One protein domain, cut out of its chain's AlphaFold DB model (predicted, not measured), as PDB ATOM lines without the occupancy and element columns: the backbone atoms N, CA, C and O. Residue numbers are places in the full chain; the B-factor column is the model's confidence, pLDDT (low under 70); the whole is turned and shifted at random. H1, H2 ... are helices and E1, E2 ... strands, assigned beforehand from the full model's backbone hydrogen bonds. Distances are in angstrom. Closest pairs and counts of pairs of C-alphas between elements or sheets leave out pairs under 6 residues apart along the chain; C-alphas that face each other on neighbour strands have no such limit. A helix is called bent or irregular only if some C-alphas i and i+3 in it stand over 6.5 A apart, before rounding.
ATOM      1  N   ILE A  12      30.552  18.095 -32.043       60.59
ATOM      2  CA  ILE A  12      29.819  18.362 -30.804       60.59
ATOM      3  C   ILE A  12      30.802  18.961 -29.799       60.59
ATOM      4  O   ILE A  12      31.859  18.380 -29.551       60.59
ATOM      5  N   SER A  13      30.477  20.128 -29.241       54.84
ATOM      6  CA  SER A  13      31.294  20.752 -28.199       54.84
ATOM      7  C   SER A  13      30.716  20.500 -26.814       54.84
ATOM      8  O   SER A  13      29.508  20.585 -26.631       54.84
ATOM      9  N   ASP A  14      31.589  20.223 -25.845       52.69
ATOM     10  CA  ASP A  14      31.196  19.992 -24.448       52.69
ATOM     11  C   ASP A  14      30.802  21.268 -23.690       52.69
ATOM     12  O   ASP A  14      30.090  21.181 -22.695       52.69
ATOM     13  N   ASP A  15      31.282  22.438 -24.127       47.09
ATOM     14  CA  ASP A  15      31.153  23.718 -23.399       47.09
ATOM     15  C   ASP A  15      29.898  24.520 -23.793       47.09
ATOM     16  O   ASP A  15      29.552  25.533 -23.193       47.09
ATOM     17  N   LEU A  16      29.185  24.064 -24.822       44.78
ATOM     18  CA  LEU A  16      27.935  24.660 -25.265       44.78
ATOM     19  C   LEU A  16      26.850  23.604 -25.119       44.78
ATOM     20  O   LEU A  16      26.878  22.572 -25.788       44.78
ATOM     21  N   SER A  17      25.850  23.892 -24.290       37.81
ATOM     22  CA  SER A  17      24.528  23.276 -24.371       37.81
ATOM     23  C   SER A  17      23.876  23.671 -25.700       37.81
ATOM     24  O   SER A  17      22.931  24.453 -25.745       37.81
ATOM     25  N   ILE A  18      24.419  23.152 -26.801       42.16
ATOM     26  CA  ILE A  18      23.773  23.156 -28.101       42.16
ATOM     27  C   ILE A  18      22.596  22.206 -27.929       42.16
ATOM     28  O   ILE A  18      22.752  20.984 -27.961       42.16
ATOM     29  N   LEU A  19      21.409  22.771 -27.698       34.97
ATOM     30  CA  LEU A  19      20.177  22.075 -28.033       34.97
ATOM     31  C   LEU A  19      20.365  21.611 -29.477       34.97
ATOM     32  O   LEU A  19      20.587  22.472 -30.334       34.97
ATOM     33  N   PRO A  20      20.346  20.297 -29.766       38.28
ATOM     34  CA  PRO A  20      20.388  19.850 -31.140       38.28
ATOM     35  C   PRO A  20      19.148  20.463 -31.780       38.28
ATOM     36  O   PRO A  20      18.025  20.058 -31.477       38.28
ATOM     37  N   SER A  21      19.322  21.506 -32.593       39.19
ATOM     38  CA  SER A  21      18.247  21.970 -33.454       39.19
ATOM     39  C   SER A  21      17.828  20.734 -34.230       39.19
ATOM     40  O   SER A  21      18.660  20.160 -34.933       39.19
ATOM     41  N   PHE A  22      16.600  20.283 -33.978       45.22
ATOM     42  CA  PHE A  22      16.010  19.038 -34.455       45.22
ATOM     43  C   PHE A  22      16.447  18.738 -35.892       45.22
ATOM     44  O   PHE A  22      15.895  19.260 -36.855       45.22
ATOM     45  N   SER A  23      17.470  17.908 -36.041       41.53
ATOM     46  CA  SER A  23      17.804  17.285 -37.306       41.53
ATOM     47  C   SER A  23      18.577  16.025 -36.973       41.53
ATOM     48  O   SER A  23      19.590  16.062 -36.279       41.53
ATOM     49  N   ALA A  24      17.971  14.906 -37.352       41.59
ATOM     50  CA  ALA A  24      18.318  13.557 -36.950       41.59
ATOM     51  C   ALA A  24      19.834  13.313 -36.936       41.59
ATOM     52  O   ALA A  24      20.506  13.513 -37.946       41.59
ATOM     53  N   VAL A  25      20.350  12.827 -35.800       42.00
ATOM     54  CA  VAL A  25      21.699  12.258 -35.713       42.00
ATOM     55  C   VAL A  25      21.742  11.064 -36.675       42.00
ATOM     56  O   VAL A  25      21.020  10.088 -36.451       42.00
ATOM     57  N   PRO A  26      22.524  11.103 -37.766       52.03
ATOM     58  CA  PRO A  26      22.554  10.016 -38.718       52.03
ATOM     59  C   PRO A  26      23.542   8.962 -38.219       52.03
ATOM     60  O   PRO A  26      24.752   9.073 -38.400       52.03
ATOM     61  N   ILE A  27      22.990   7.925 -37.598       46.91
ATOM     62  CA  ILE A  27      23.599   6.602 -37.448       46.91
ATOM     63  C   ILE A  27      23.898   6.113 -38.870       46.91
ATOM     64  O   ILE A  27      22.974   5.851 -39.646       46.91
ATOM     65  N   ILE A  28      25.171   6.013 -39.260       50.88
ATOM     66  CA  ILE A  28      25.511   5.139 -40.383       50.88
ATOM     67  C   ILE A  28      25.148   3.753 -39.845       50.88
ATOM     68  O   ILE A  28      25.785   3.287 -38.916       50.88
ATOM     69  N   ALA A  29      24.077   3.112 -40.306       53.09
ATOM     70  CA  ALA A  29      23.685   1.785 -39.808       53.09
ATOM     71  C   ALA A  29      24.658   0.685 -40.301       53.09
ATOM     72  O   ALA A  29      24.250  -0.338 -40.840       53.09
ATOM     73  N   VAL A  30      25.959   0.951 -40.203       70.62
ATOM     74  CA  VAL A  30      27.093   0.145 -40.627       70.62
ATOM     75  C   VAL A  30      28.108   0.231 -39.498       70.62
ATOM     76  O   VAL A  30      28.471   1.325 -39.067       70.62
ATOM     77  N   ASP A  31      28.559  -0.928 -39.035       85.50
ATOM     78  CA  ASP A  31      29.632  -1.018 -38.056       85.50
ATOM     79  C   ASP A  31      30.928  -0.458 -38.663       85.50
ATOM     80  O   ASP A  31      31.436  -0.956 -39.675       85.50
ATOM     81  N   VAL A  32      31.445   0.614 -38.065       87.38
ATOM     82  CA  VAL A  32      32.732   1.216 -38.440       87.38
ATOM     83  C   VAL A  32      33.759   1.126 -37.314       87.38
ATOM     84  O   VAL A  32      34.811   1.753 -37.396       87.38
ATOM     85  N   PHE A  33      33.490   0.339 -36.268       91.56
ATOM     86  CA  PHE A  33      34.370   0.185 -35.109       91.56
ATOM     87  C   PHE A  33      35.742  -0.393 -35.480       91.56
ATOM     88  O   PHE A  33      36.763   0.024 -34.933       91.56
ATOM     89  N   GLU A  34      35.773  -1.313 -36.443       93.12
ATOM     90  CA  GLU A  34      37.004  -1.941 -36.945       93.12
ATOM     91  C   GLU A  34      37.702  -1.132 -38.047       93.12
ATOM     92  O   GLU A  34      38.805  -1.482 -38.464       93.12
ATOM     93  N   LYS A  35      37.072  -0.057 -38.534       92.44
ATOM     94  CA  LYS A  35      37.596   0.758 -39.634       92.44
ATOM     95  C   LYS A  35      38.576   1.807 -39.133       92.44
ATOM     96  O   LYS A  35      38.570   2.183 -37.964       92.44
ATOM     97  N   THR A  36      39.389   2.327 -40.037       95.44
ATOM     98  CA  THR A  36      40.277   3.453 -39.787       95.44
ATOM     99  C   THR A  36      39.547   4.750 -40.117       95.44
ATOM    100  O   THR A  36      39.097   4.960 -41.248       95.44
ATOM    101  N   LEU A  37      39.435   5.631 -39.123       94.75
ATOM    102  CA  LEU A  37      38.775   6.929 -39.250       94.75
ATOM    103  C   LEU A  37      39.792   8.044 -39.049       94.75
ATOM    104  O   LEU A  37      40.457   8.120 -38.015       94.75
ATOM    105  N   GLU A  38      39.861   8.949 -40.015       95.62
ATOM    106  CA  GLU A  38      40.712  10.128 -39.955       95.62
ATOM    107  C   GLU A  38      39.867  11.390 -40.038       95.62
ATOM    108  O   GLU A  38      39.199  11.653 -41.038       95.62
ATOM    109  N   TRP A  39      39.953  12.212 -39.002       94.69
ATOM    110  CA  TRP A  39      39.470  13.580 -39.037       94.69
ATOM    111  C   TRP A  39      40.633  14.516 -39.309       94.69
ATOM    112  O   TRP A  39      41.633  14.505 -38.591       94.69
ATOM    113  N   SER A  40      40.494  15.375 -40.311       95.25
ATOM    114  CA  SER A  40      41.460  16.429 -40.603       95.25
ATOM    115  C   SER A  40      40.757  17.738 -40.928       95.25
ATOM    116  O   SER A  40      39.590  17.751 -41.317       95.25
ATOM    117  N   ARG A  41      41.473  18.854 -40.839       93.38
ATOM    118  CA  ARG A  41      41.043  20.089 -41.499       93.38
ATOM    119  C   ARG A  41      41.214  19.911 -43.006       93.38
ATOM    120  O   ARG A  41      42.215  19.353 -43.451       93.38
ATOM    121  N   SER A  42      40.223  20.317 -43.792       90.25
ATOM    122  CA  SER A  42      40.344  20.353 -45.258       90.25
ATOM    123  C   SER A  42      40.758  21.727 -45.767       90.25
ATOM    124  O   SER A  42      41.237  21.847 -46.885       90.25
ATOM    125  N   ASP A  43      40.560  22.758 -44.952       87.69
ATOM    126  CA  ASP A  43      40.981  24.135 -45.204       87.69
ATOM    127  C   ASP A  43      42.426  24.416 -44.748       87.69
ATOM    128  O   ASP A  43      42.952  25.491 -45.021       87.69
ATOM    129  N   GLN A  44      43.075  23.466 -44.065       92.00
ATOM    130  CA  GLN A  44      44.464  23.568 -43.611       92.00
ATOM    131  C   GLN A  44      45.207  22.245 -43.836       92.00
ATOM    132  O   GLN A  44      44.830  21.204 -43.296       92.00
ATOM    133  N   THR A  45      46.287  22.283 -44.614       88.94
ATOM    134  CA  THR A  45      47.096  21.098 -44.940       88.94
ATOM    135  C   THR A  45      47.836  20.568 -43.709       88.94
ATOM    136  O   THR A  45      48.396  21.339 -42.936       88.94
ATOM    137  N   GLY A  46      47.861  19.243 -43.526       88.38
ATOM    138  CA  GLY A  46      48.621  18.584 -42.449       88.38
ATOM    139  C   GLY A  46      47.986  18.655 -41.053       88.38
ATOM    140  O   GLY A  46      48.548  18.145 -40.088       88.38
ATOM    141  N   MET A  47      46.801  19.249 -40.928       94.56
ATOM    142  CA  MET A  47      46.094  19.397 -39.656       94.56
ATOM    143  C   MET A  47      45.240  18.163 -39.357       94.56
ATOM    144  O   MET A  47      44.032  18.142 -39.611       94.56
ATOM    145  N   LEU A  48      45.881  17.120 -38.826       96.00
ATOM    146  CA  LEU A  48      45.194  15.920 -38.356       96.00
ATOM    147  C   LEU A  48      44.544  16.192 -36.994       96.00
ATOM    148  O   LEU A  48      45.207  16.561 -36.029       96.00
ATOM    149  N   VAL A  49      43.227  16.051 -36.932       95.25
ATOM    150  CA  VAL A  49      42.395  16.459 -35.791       95.25
ATOM    151  C   VAL A  49      42.147  15.279 -34.855       95.25
ATOM    152  O   VAL A  49      42.199  15.427 -33.633       95.25
ATOM    153  N   TYR A  50      41.879  14.106 -35.426       95.50
ATOM    154  CA  TYR A  50      41.631  12.878 -34.679       95.50
ATOM    155  C   TYR A  50      41.895  11.648 -35.554       95.50
ATOM    156  O   TYR A  50      41.650  11.686 -36.761       95.50
ATOM    157  N   VAL A  51      42.366  10.558 -34.940       96.62
ATOM    158  CA  VAL A  51      42.602   9.272 -35.610       96.62
ATOM    159  C   VAL A  51      42.053   8.135 -34.757       96.62
ATOM    160  O   VAL A  51      42.433   7.993 -33.594       96.62
ATOM    161  N   TRP A  52      41.202   7.308 -35.359       96.19
ATOM    162  CA  TRP A  52      40.798   6.000 -34.849       96.19
ATOM    163  C   TRP A  52      41.412   4.922 -35.731       96.19
ATOM    164  O   TRP A  52      41.208   4.934 -36.945       96.19
ATOM    165  N   ARG A  53      42.160   3.992 -35.143       95.44
ATOM    166  CA  ARG A  53      42.774   2.879 -35.870       95.44
ATOM    167  C   ARG A  53      42.941   1.688 -34.941       95.44
ATOM    168  O   ARG A  53      43.299   1.853 -33.780       95.44
ATOM    169  N   SER A  54      42.711   0.478 -35.450       94.19
ATOM    170  CA  SER A  54      42.879  -0.756 -34.670       94.19
ATOM    171  C   SER A  54      42.088  -0.742 -33.352       94.19
ATOM    172  O   SER A  54      42.601  -1.163 -32.314       94.19
ATOM    173  N   ARG A  55      40.847  -0.231 -33.396       94.25
ATOM    174  CA  ARG A  55      39.928  -0.069 -32.250       94.25
ATOM    175  C   ARG A  55      40.411   0.858 -31.131       94.25
ATOM    176  O   ARG A  55      39.919   0.773 -30.008       94.25
ATOM    177  N   HIS A  56      41.390   1.709 -31.416       95.19
ATOM    178  CA  HIS A  56      41.944   2.630 -30.442       95.19
ATOM    179  C   HIS A  56      42.137   4.010 -31.053       95.19
ATOM    180  O   HIS A  56      42.343   4.192 -32.256       95.19
ATOM    181  N   GLU A  57      42.080   5.002 -30.183       95.44
ATOM    182  CA  GLU A  57      42.462   6.363 -30.497       95.44
ATOM    183  C   GLU A  57      43.986   6.488 -30.594       95.44
ATOM    184  O   GLU A  57      44.720   5.974 -29.748       95.44
ATOM    185  N   PHE A  58      44.469   7.195 -31.620       96.25
ATOM    186  CA  PHE A  58      45.900   7.371 -31.867       96.25
ATOM    187  C   PHE A  58      46.345   8.815 -31.600       96.25
ATOM    188  O   PHE A  58      46.551   9.623 -32.508       96.25
ATOM    189  N   GLU A  59      46.483   9.144 -30.314       94.94
ATOM    190  CA  GLU A  59      46.750  10.500 -29.811       94.94
ATOM    191  C   GLU A  59      48.036  11.121 -30.377       94.94
ATOM    192  O   GLU A  59      48.097  12.321 -30.653       94.94
ATOM    193  N   GLN A  60      49.084  10.320 -30.583       94.75
ATOM    194  CA  GLN A  60      50.391  10.812 -31.026       94.75
ATOM    195  C   GLN A  60      50.349  11.392 -32.444       94.75
ATOM    196  O   GLN A  60      51.123  12.305 -32.730       94.75
ATOM    197  N   ALA A  61      49.435  10.906 -33.291       95.56
ATOM    198  CA  ALA A  61      49.276  11.357 -34.670       95.56
ATOM    199  C   ALA A  61      48.546  12.704 -34.786       95.56
ATOM    200  O   ALA A  61      48.645  13.376 -35.813       95.56
ATOM    201  N   LYS A  62      47.812  13.121 -33.747       96.06
ATOM    202  CA  LYS A  62      47.056  14.375 -33.766       96.06
ATOM    203  C   LYS A  62      47.984  15.585 -33.799       96.06
ATOM    204  O   LYS A  62      49.019  15.627 -33.128       96.06
ATOM    205  N   HIS A  63      47.554  16.624 -34.501       96.69
ATOM    206  CA  HIS A  63      48.189  17.930 -34.442       96.69
ATOM    207  C   HIS A  63      48.105  18.499 -33.007       96.69
ATOM    208  O   HIS A  63      47.047  18.384 -32.375       96.69
ATOM    209  N   PRO A  64      49.165  19.153 -32.480       95.56
ATOM    210  CA  PRO A  64      49.216  19.628 -31.092       95.56
ATOM    211  C   PRO A  64      48.001  20.447 -30.633       95.56
ATOM    212  O   PRO A  64      47.549  20.286 -29.505       95.56
ATOM    213  N   SER A  65      47.418  21.272 -31.510       93.56
ATOM    214  CA  SER A  65      46.236  22.096 -31.196       93.56
ATOM    215  C   SER A  65      44.962  21.312 -30.843       93.56
ATOM    216  O   SER A  65      44.036  21.907 -30.283       93.56
ATOM    217  N   TYR A  66      44.897  20.019 -31.177       92.88
ATOM    218  CA  TYR A  66      43.735  19.148 -30.953       92.88
ATOM    219  C   TYR A  66      43.997  18.037 -29.927       92.88
ATOM    220  O   TYR A  66      43.056  17.348 -29.527       92.88
ATOM    221  N   LYS A  67      45.245  17.879 -29.466       95.19
ATOM    222  CA  LYS A  67      45.589  16.889 -28.438       95.19
ATOM    223  C   LYS A  67      44.829  17.150 -27.140       95.19
ATOM    224  O   LYS A  67      44.701  18.298 -26.717       95.19
ATOM    225  N   GLY A  68      44.285  16.090 -26.547       92.88
ATOM    226  CA  GLY A  68      43.450  16.148 -25.339       92.88
ATOM    227  C   GLY A  68      42.130  16.922 -25.484       92.88
ATOM    228  O   GLY A  68      41.452  17.160 -24.488       92.88
ATOM    229  N   ARG A  69      41.764  17.341 -26.703       91.31
ATOM    230  CA  ARG A  69      40.537  18.106 -26.978       91.31
ATOM    231  C   ARG A  69      39.547  17.353 -27.850       91.31
ATOM    232  O   ARG A  69      38.394  17.759 -27.925       91.31
ATOM    233  N   THR A  70      39.984  16.299 -28.533       88.62
ATOM    234  CA  THR A  70      39.164  15.561 -29.496       88.62
ATOM    235  C   THR A  70      38.912  14.132 -29.052       88.62
ATOM    236  O   THR A  70      39.834  13.475 -28.588       88.62
ATOM    237  N   SER A  71      37.682  13.653 -29.222       89.88
ATOM    238  CA  SER A  71      37.286  12.256 -28.978       89.88
ATOM    239  C   SER A  71      36.164  11.824 -29.931       89.88
ATOM    240  O   SER A  71      35.528  12.666 -30.566       89.88
ATOM    241  N   LEU A  72      35.920  10.517 -30.050       87.75
ATOM    242  CA  LEU A  72      34.714   9.957 -30.678       87.75
ATOM    243  C   LEU A  72      33.835   9.275 -29.626       87.75
ATOM    244  O   LEU A  72      34.306   8.889 -28.556       87.75
ATOM    245  N   PHE A  73      32.567   9.056 -29.966       84.12
ATOM    246  CA  PHE A  73      31.660   8.194 -29.205       84.12
ATOM    247  C   PHE A  73      31.974   6.727 -29.525       84.12
ATOM    248  O   PHE A  73      31.355   6.128 -30.404       84.12
ATOM    249  N   ALA A  74      33.002   6.172 -28.877       87.00
ATOM    250  CA  ALA A  74      33.560   4.858 -29.214       87.00
ATOM    251  C   ALA A  74      32.517   3.720 -29.189       87.00
ATOM    252  O   ALA A  74      32.527   2.845 -30.053       87.00
ATOM    253  N   ASP A  75      31.581   3.764 -28.241       86.62
ATOM    254  CA  ASP A  75      30.449   2.841 -28.108       86.62
ATOM    255  C   ASP A  75      29.433   2.963 -29.261       86.62
ATOM    256  O   ASP A  75      28.758   1.997 -29.625       86.62
ATOM    257  N   GLN A  76      29.359   4.136 -29.888       82.44
ATOM    258  CA  GLN A  76      28.448   4.428 -30.992       82.44
ATOM    259  C   GLN A  76      29.067   4.179 -32.378       82.44
ATOM    260  O   GLN A  76      28.350   4.232 -33.375       82.44
ATOM    261  N   LEU A  77      30.356   3.828 -32.470       86.38
ATOM    262  CA  LEU A  77      31.000   3.461 -33.743       86.38
ATOM    263  C   LEU A  77      30.415   2.179 -34.353       86.38
ATOM    264  O   LEU A  77      30.309   2.067 -35.570       86.38
ATOM    265  N   ARG A  78      29.956   1.233 -33.526       87.81
ATOM    266  CA  ARG A  78      29.228   0.036 -34.002       87.81
ATOM    267  C   ARG A  78      27.871   0.370 -34.619       87.81
ATOM    268  O   ARG A  78      27.344  -0.377 -35.432       87.81
ATOM    269  N   HIS A  79      27.341   1.529 -34.248       81.38
ATOM    270  CA  HIS A  79      26.134   2.139 -34.789       81.38
ATOM    271  C   HIS A  79      26.492   3.237 -35.810       81.38
ATOM    272  O   HIS A  79      25.687   4.112 -36.109       81.38
ATOM    273  N   GLY A  80      27.743   3.257 -36.282       76.00
ATOM    274  CA  GLY A  80      28.266   4.183 -37.278       76.00
ATOM    275  C   GLY A  80      28.126   5.668 -36.965       76.00
ATOM    276  O   GLY A  80      28.147   6.497 -37.874       76.00
ATOM    277  N   ASN A  81      28.026   6.034 -35.689       80.94
ATOM    278  CA  ASN A  81      28.163   7.418 -35.272       80.94
ATOM    279  C   ASN A  81      29.647   7.785 -35.181       80.94
ATOM    280  O   ASN A  81      30.320   7.505 -34.194       80.94
ATOM    281  N   ILE A  82      30.136   8.462 -36.210       83.56
ATOM    282  CA  ILE A  82      31.517   8.950 -36.303       83.56
ATOM    283  C   ILE A  82      31.649  10.433 -35.935       83.56
ATOM    284  O   ILE A  82      32.609  11.085 -36.344       83.56
ATOM    285  N   SER A  83      30.675  10.985 -35.199       81.50
ATOM    286  CA  SER A  83      30.679  12.394 -34.790       81.50
ATOM    287  C   SER A  83      31.880  12.708 -33.903       81.50
ATOM    288  O   SER A  83      32.175  11.979 -32.955       81.50
ATOM    289  N   LEU A  84      32.553  13.816 -34.212       83.88
ATOM    290  CA  LEU A  84      33.725  14.282 -33.488       83.88
ATOM    291  C   LEU A  84      33.299  15.134 -32.301       83.88
ATOM    292  O   LEU A  84      32.588  16.123 -32.447       83.88
ATOM    293  N   LYS A  85      33.787  14.797 -31.120       82.12
ATOM    294  CA  LYS A  85      33.644  15.618 -29.928       82.12
ATOM    295  C   LYS A  85      34.870  16.518 -29.793       82.12
ATOM    296  O   LYS A  85      35.986  16.006 -29.806       82.12
ATOM    297  N   LEU A  86      34.675  17.835 -29.691       81.75
ATOM    298  CA  LEU A  86      35.739  18.842 -29.566       81.75
ATOM    299  C   LEU A  86      35.511  19.738 -28.336       81.75
ATOM    300  O   LEU A  86      34.603  20.572 -28.312       81.75
ATOM    301  N   SER A  87      36.360  19.600 -27.319       81.38
ATOM    302  CA  SER A  87      36.293  20.366 -26.072       81.38
ATOM    303  C   SER A  87      37.141  21.647 -26.101       81.38
ATOM    304  O   SER A  87      38.053  21.822 -26.926       81.38
ATOM    305  N   ASN A  88      36.841  22.564 -25.172       76.94
ATOM    306  CA  ASN A  88      37.496  23.871 -25.035       76.94
ATOM    307  C   ASN A  88      37.507  24.655 -26.354       76.94
ATOM    308  O   ASN A  88      38.581  25.001 -26.846       76.94
ATOM    309  N   LEU A  89      36.340  24.834 -26.978       75.50
ATOM    310  CA  LEU A  89      36.202  25.390 -28.327       75.50
ATOM    311  C   LEU A  89      36.847  26.781 -28.444       75.50
ATOM    312  O   LEU A  89      36.652  27.655 -27.603       75.50
ATOM    313  N   LYS A  90      37.603  27.003 -29.517       77.00
ATOM    314  CA  LYS A  90      38.287  28.263 -29.827       77.00
ATOM    315  C   LYS A  90      37.764  28.816 -31.144       77.00
ATOM    316  O   LYS A  90      37.414  28.069 -32.052       77.00
ATOM    317  N   LEU A  91      37.816  30.139 -31.306       74.94
ATOM    318  CA  LEU A  91      37.476  30.783 -32.583       74.94
ATOM    319  C   LEU A  91      38.326  30.257 -33.752       74.94
ATOM    320  O   LEU A  91      37.824  30.133 -34.865       74.94
ATOM    321  N   SER A  92      39.586  29.896 -33.493       81.00
ATOM    322  CA  SER A  92      40.492  29.290 -34.478       81.00
ATOM    323  C   SER A  92      40.054  27.900 -34.952       81.00
ATOM    324  O   SER A  92      40.493  27.441 -36.006       81.00
ATOM    325  N   ASP A  93      39.198  27.213 -34.193       80.56
ATOM    326  CA  ASP A  93      38.689  25.900 -34.587       80.56
ATOM    327  C   ASP A  93      37.600  26.014 -35.662       80.56
ATOM    328  O   ASP A  93      37.289  25.014 -36.305       80.56
ATOM    329  N   LYS A  94      37.057  27.214 -35.922       78.88
ATOM    330  CA  LYS A  94      36.151  27.457 -37.051       78.88
ATOM    331  C   LYS A  94      36.819  27.033 -38.360       78.88
ATOM    332  O   LYS A  94      37.982  27.363 -38.605       78.88
ATOM    333  N   GLY A  95      36.068  26.346 -39.212       82.06
ATOM    334  CA  GLY A  95      36.546  25.934 -40.529       82.06
ATOM    335  C   GLY A  95      35.892  24.662 -41.037       82.06
ATOM    336  O   GLY A  95      34.888  24.200 -40.492       82.06
ATOM    337  N   THR A  96      36.475  24.104 -42.093       82.69
ATOM    338  CA  THR A  96      35.964  22.891 -42.736       82.69
ATOM    339  C   THR A  96      36.798  21.687 -42.332       82.69
ATOM    340  O   THR A  96      38.023  21.663 -42.468       82.69
ATOM    341  N   TYR A  97      36.108  20.667 -41.849       85.75
ATOM    342  CA  TYR A  97      36.670  19.402 -41.428       85.75
ATOM    343  C   TYR A  97      36.270  18.318 -42.417       85.75
ATOM    344  O   TYR A  97      35.190  18.339 -43.007       85.75
ATOM    345  N   ARG A  98      37.156  17.345 -42.576       88.81
ATOM    346  CA  ARG A  98      36.972  16.159 -43.394       88.81
ATOM    347  C   ARG A  98      37.102  14.945 -42.494       88.81
ATOM    348  O   ARG A  98      38.147  14.758 -41.877       88.81
ATOM    349  N   CYS A  99      36.074  14.112 -42.486       89.06
ATOM    350  CA  CYS A  99      36.157  12.741 -42.020       89.06
ATOM    351  C   CYS A  99      36.476  11.830 -43.211       89.06
ATOM    352  O   CYS A  99      35.885  11.968 -44.285       89.06
ATOM    353  N   PHE A 100      37.397  10.894 -43.025       90.94
ATOM    354  CA  PHE A 100      37.778   9.906 -44.021       90.94
ATOM    355  C   PHE A 100      37.769   8.509 -43.423       90.94
ATOM    356  O   PHE A 100      38.442   8.254 -42.431       90.94
ATOM    357  N   ILE A 101      36.981   7.633 -44.042       91.12
ATOM    358  CA  ILE A 101      36.922   6.208 -43.735       91.12
ATOM    359  C   ILE A 101      37.811   5.519 -44.763       91.12
ATOM    360  O   ILE A 101      37.474   5.514 -45.953       91.12
ATOM    361  N   VAL A 102      38.958   5.006 -44.321       91.38
ATOM    362  CA  VAL A 102      40.030   4.547 -45.218       91.38
ATOM    363  C   VAL A 102      39.575   3.348 -46.042       91.38
ATOM    364  O   VAL A 102      39.694   3.357 -47.264       91.38
ATOM    365  N   GLU A 103      39.000   2.346 -45.382       91.88
ATOM    366  CA  GLU A 103      38.593   1.075 -45.983       91.88
ATOM    367  C   GLU A 103      37.459   1.255 -47.001       91.88
ATOM    368  O   GLU A 103      37.418   0.557 -48.009       91.88
ATOM    369  N   ASP A 104      36.577   2.233 -46.779       87.25
ATOM    370  CA  ASP A 104      35.466   2.544 -47.691       87.25
ATOM    371  C   ASP A 104      35.844   3.583 -48.754       87.25
ATOM    372  O   ASP A 104      35.015   3.949 -49.589       87.25
ATOM    373  N   ASN A 105      37.062   4.133 -48.680       87.69
ATOM    374  CA  ASN A 105      37.496   5.308 -49.432       87.69
ATOM    375  C   ASN A 105      36.456   6.455 -49.408       87.69
ATOM    376  O   ASN A 105      36.258   7.180 -50.387       87.69
ATOM    377  N   LYS A 106      35.761   6.624 -48.277       84.94
ATOM    378  CA  LYS A 106      34.629   7.547 -48.148       84.94
ATOM    379  C   LYS A 106      35.055   8.816 -47.431       84.94
ATOM    380  O   LYS A 106      35.562   8.763 -46.314       84.94
ATOM    381  N   ARG A 107      34.806   9.969 -48.055       86.38
ATOM    382  CA  ARG A 107      35.117  11.297 -47.504       86.38
ATOM    383  C   ARG A 107      33.831  12.063 -47.244       86.38
ATOM    384  O   ARG A 107      32.979  12.151 -48.122       86.38
ATOM    385  N   ILE A 108      33.711  12.618 -46.048       81.94
ATOM    386  CA  ILE A 108      32.573  13.434 -45.627       81.94
ATOM    387  C   ILE A 108      33.131  14.756 -45.126       81.94
ATOM    388  O   ILE A 108      34.086  14.772 -44.352       81.94
ATOM    389  N   PHE A 109      32.542  15.857 -45.571       80.00
ATOM    390  CA  PHE A 109      32.944  17.196 -45.164       80.00
ATOM    391  C   PHE A 109      31.886  17.785 -44.243       80.00
ATOM    392  O   PHE A 109      30.690  17.596 -44.461       80.00
ATOM    393  N   THR A 110      32.333  18.495 -43.217       75.00
ATOM    394  CA  THR A 110      31.466  19.206 -42.281       75.00
ATOM    395  C   THR A 110      32.090  20.543 -41.929       75.00
ATOM    396  O   THR A 110      33.315  20.682 -41.908       75.00
ATOM    397  N   GLN A 111      31.258  21.542 -41.674       72.88
ATOM    398  CA  GLN A 111      31.721  22.879 -41.342       72.88
ATOM    399  C   GLN A 111      31.436  23.161 -39.874       72.88
ATOM    400  O   GLN A 111      30.291  23.101 -39.432       72.88
ATOM    401  N   LEU A 112      32.482  23.501 -39.124       71.25
ATOM    402  CA  LEU A 112      32.331  24.038 -37.784       71.25
ATOM    403  C   LEU A 112      32.131  25.543 -37.891       71.25
ATOM    404  O   LEU A 112      33.070  26.291 -38.185       71.25
ATOM    405  N   VAL A 113      30.903  25.980 -37.638       60.41
ATOM    406  CA  VAL A 113      30.574  27.385 -37.425       60.41
ATOM    407  C   VAL A 113      30.615  27.660 -35.924       60.41
ATOM    408  O   VAL A 113      29.880  27.060 -35.151       60.41
ATOM    409  N   ALA A 114      31.533  28.522 -35.489       52.22
ATOM    410  CA  ALA A 114      31.545  29.008 -34.115       52.22
ATOM    411  C   ALA A 114      30.648  30.250 -34.038       52.22
ATOM    412  O   ALA A 114      31.010  31.303 -34.569       52.22
ATOM    413  N   GLU A 115      29.491  30.126 -33.396       47.06
ATOM    414  CA  GLU A 115      28.690  31.267 -32.956       47.06
ATOM    415  C   GLU A 115      29.017  31.519 -31.484       47.06
ATOM    416  O   GLU A 115      28.765  30.677 -30.628       47.06
ATOM    417  N   GLN A 116      29.630  32.662 -31.172       39.94
ATOM    418  CA  GLN A 116      29.665  33.100 -29.779       39.94
ATOM    419  C   GLN A 116      28.282  33.643 -29.433       39.94
ATOM    420  O   GLN A 116      27.860  34.652 -30.006       39.94
ATOM    421  N   GLU A 117      27.602  33.038 -28.461       41.72
ATOM    422  CA  GLU A 117      26.526  33.739 -27.775       41.72
ATOM    423  C   GLU A 117      27.141  34.977 -27.118       41.72
ATOM    424  O   GLU A 117      27.909  34.893 -26.156       41.72
ATOM    425  N   LYS A 118      26.845  36.164 -27.657       32.72
ATOM    426  CA  LYS A 118      27.157  37.405 -26.949       32.72
ATOM    427  C   LYS A 118      26.445  37.327 -25.598       32.72
ATOM    428  O   LYS A 118      25.220  37.422 -25.556       32.72
ATOM    429  N   LYS A 119      27.195  37.219 -24.495       36.78
ATOM    430  CA  LYS A 119      26.686  37.551 -23.157       36.78
ATOM    431  C   LYS A 119      26.326  39.035 -23.158       36.78
ATOM    432  O   LYS A 119      27.139  39.889 -22.817       36.78
ATOM    433  N   VAL A 120      25.110  39.358 -23.587       36.25
ATOM    434  CA  VAL A 120      24.530  40.677 -23.364       36.25
ATOM    435  C   VAL A 120      24.338  40.790 -21.851       36.25
ATOM    436  O   VAL A 120      23.589  40.011 -21.266       36.25
ATOM    437  N   LYS A 121      25.030  41.728 -21.192       36.22
ATOM    438  CA  LYS A 121      24.621  42.186 -19.858       36.22
ATOM    439  C   LYS A 121      23.254  42.849 -20.037       36.22
ATOM    440  O   LYS A 121      23.181  43.975 -20.510       36.22
ATOM    441  N   VAL A 122      22.179  42.115 -19.765       41.81
ATOM    442  CA  VAL A 122      20.815  42.643 -19.856       41.81
ATOM    443  C   VAL A 122      20.501  43.375 -18.552       41.81
ATOM    444  O   VAL A 122      20.165  42.744 -17.550       41.81
ATOM    445  N   GLU A 123      20.589  44.707 -18.567       39.69
ATOM    446  CA  GLU A 123      19.648  45.521 -17.791       39.69
ATOM    447  C   GLU A 123      18.241  45.253 -18.350       39.69
ATOM    448  O   GLU A 123      18.022  45.165 -19.559       39.69
ATOM    449  N   LYS A 124      17.325  44.944 -17.437       44.28
ATOM    450  CA  LYS A 124      16.053  44.254 -17.664       44.28
ATOM    451  C   LYS A 124      15.091  45.119 -18.484       44.28
ATOM    452  O   LYS A 124      14.708  46.155 -17.976       44.28
ATOM    453  N   GLU A 125      14.652  44.654 -19.663       37.53
ATOM    454  CA  GLU A 125      13.327  44.997 -20.248       37.53
ATOM    455  C   GLU A 125      12.974  44.263 -21.566       37.53
ATOM    456  O   GLU A 125      11.810  44.197 -21.951       37.53
ATOM    457  N   VAL A 126      13.915  43.599 -22.249       38.66
ATOM    458  CA  VAL A 126      13.657  43.028 -23.599       38.66
ATOM    459  C   VAL A 126      13.080  41.592 -23.589       38.66
ATOM    460  O   VAL A 126      12.683  41.054 -24.624       38.66
ATOM    461  N   THR A 127      12.978  40.943 -22.425       38.50
ATOM    462  CA  THR A 127      12.604  39.515 -22.325       38.50
ATOM    463  C   THR A 127      11.119  39.234 -22.605       38.50
ATOM    464  O   THR A 127      10.765  38.097 -22.914       38.50
ATOM    465  N   SER A 128      10.244  40.245 -22.550       35.91
ATOM    466  CA  SER A 128       8.796  40.050 -22.738       35.91
ATOM    467  C   SER A 128       8.384  39.949 -24.214       35.91
ATOM    468  O   SER A 128       7.554  39.117 -24.572       35.91
ATOM    469  N   LEU A 129       8.998  40.732 -25.108       37.41
ATOM    470  CA  LEU A 129       8.553  40.833 -26.508       37.41
ATOM    471  C   LEU A 129       9.026  39.665 -27.391       37.41
ATOM    472  O   LEU A 129       8.330  39.284 -28.329       37.41
ATOM    473  N   LYS A 130      10.160  39.023 -27.070       37.56
ATOM    474  CA  LYS A 130      10.656  37.863 -27.840       37.56
ATOM    475  C   LYS A 130       9.838  36.584 -27.629       37.56
ATOM    476  O   LYS A 130       9.757  35.774 -28.549       37.56
ATOM    477  N   LYS A 131       9.198  36.402 -26.465       38.88
ATOM    478  CA  LYS A 131       8.277  35.267 -26.253       38.88
ATOM    479  C   LYS A 131       7.019  35.383 -27.117       38.88
ATOM    480  O   LYS A 131       6.555  34.369 -27.627       38.88
ATOM    481  N   GLN A 132       6.525  36.606 -27.339       30.05
ATOM    482  CA  GLN A 132       5.316  36.866 -28.129       30.05
ATOM    483  C   GLN A 132       5.467  36.409 -29.591       30.05
ATOM    484  O   GLN A 132       4.556  35.812 -30.153       30.05
ATOM    485  N   VAL A 133       6.640  36.630 -30.194       31.58
ATOM    486  CA  VAL A 133       6.908  36.266 -31.598       31.58
ATOM    487  C   VAL A 133       6.997  34.746 -31.787       31.58
ATOM    488  O   VAL A 133       6.574  34.228 -32.817       31.58
ATOM    489  N   HIS A 134       7.483  34.010 -30.782       31.84
ATOM    490  CA  HIS A 134       7.657  32.556 -30.871       31.84
ATOM    491  C   HIS A 134       6.324  31.786 -30.868       31.84
ATOM    492  O   HIS A 134       6.240  30.710 -31.452       31.84
ATOM    493  N   LEU A 135       5.268  32.339 -30.258       28.77
ATOM    494  CA  LEU A 135       3.948  31.701 -30.245       28.77
ATOM    495  C   LEU A 135       3.234  31.810 -31.607       28.77
ATOM    496  O   LEU A 135       2.447  30.936 -31.955       28.77
ATOM    497  N   CYS A 136       3.526  32.844 -32.401       29.03
ATOM    498  CA  CYS A 136       2.834  33.091 -33.671       29.03
ATOM    499  C   CYS A 136       3.339  32.251 -34.855       29.03
ATOM    500  O   CYS A 136       2.652  32.191 -35.868       29.03
ATOM    501  N   ILE A 137       4.508  31.608 -34.758       34.78
ATOM    502  CA  ILE A 137       5.090  30.843 -35.881       34.78
ATOM    503  C   ILE A 137       4.771  29.338 -35.780       34.78
ATOM    504  O   ILE A 137       4.901  28.603 -36.753       34.78
TER     505      ILE A 137
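Overview. This is residues 12 to 137 of the 140 residues of the protein "Ig-like domain-containing protein" of Stegastes partitus (bicolor damselfish) (UniProt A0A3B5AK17). With little regular structure, the domain is a four-strand antiparallel sheet, E2 E1 E5 E6, partly faced by the short antiparallel pair E3 and E4, while residues 118 to 137, including H2, stick out as a tail. The 126 printed residues, mixed with under half in named elements, run E1 E2 E3 H1 E4 E5 E6 H2. The whole is loose, radius of gyration of the C-alphas 18.1 A, spanning 56 by 32 by 23 A.

Along the chain. E1, residues 37 to 41, begins at C-alpha 37 (38.775, 6.929, -39.250). E2 is residues 48 to 53, E3 70 to 72, H1 74 to 79, E4 84 to 86. H1 is only just irregular: C-alphas 75 and 78 are 6.6 A apart. E5, residues 95 to 101, spans 20.0 A; E6, 106 to 112, 19.6 A; H2, 127 to 136, 16.3 A.

Arrangement. Within hydrogen-bond range are N 39 and O 50 in hairpin E1 and E2, 2.9 A; N 40 and O 98 in E1 and E5, 2.9 A; N 97 and O 110 in hairpin E5 and E6, 2.8 A; N 85 and O 71 in E3 and E4, 2.8 A. The closest C-alphas of E2 and E3, Tyr 50 and Thr 70, are 6.3 A apart. H1 and H2 are not on the sheet; O i to N i+4 pairs within range are 0 of 2 and 0 of 6, i+3 pairs 2 of 3 and 3 of 7.

Size, cuts and confidence. The printed part has no cut. The farthest C-alphas, Glu 103 and Glu 125, are 56.8 A apart. Links E2 to E3 and E6 to H2 are long. Residues 12 to 29 and 113 to 137 have pLDDT under 70.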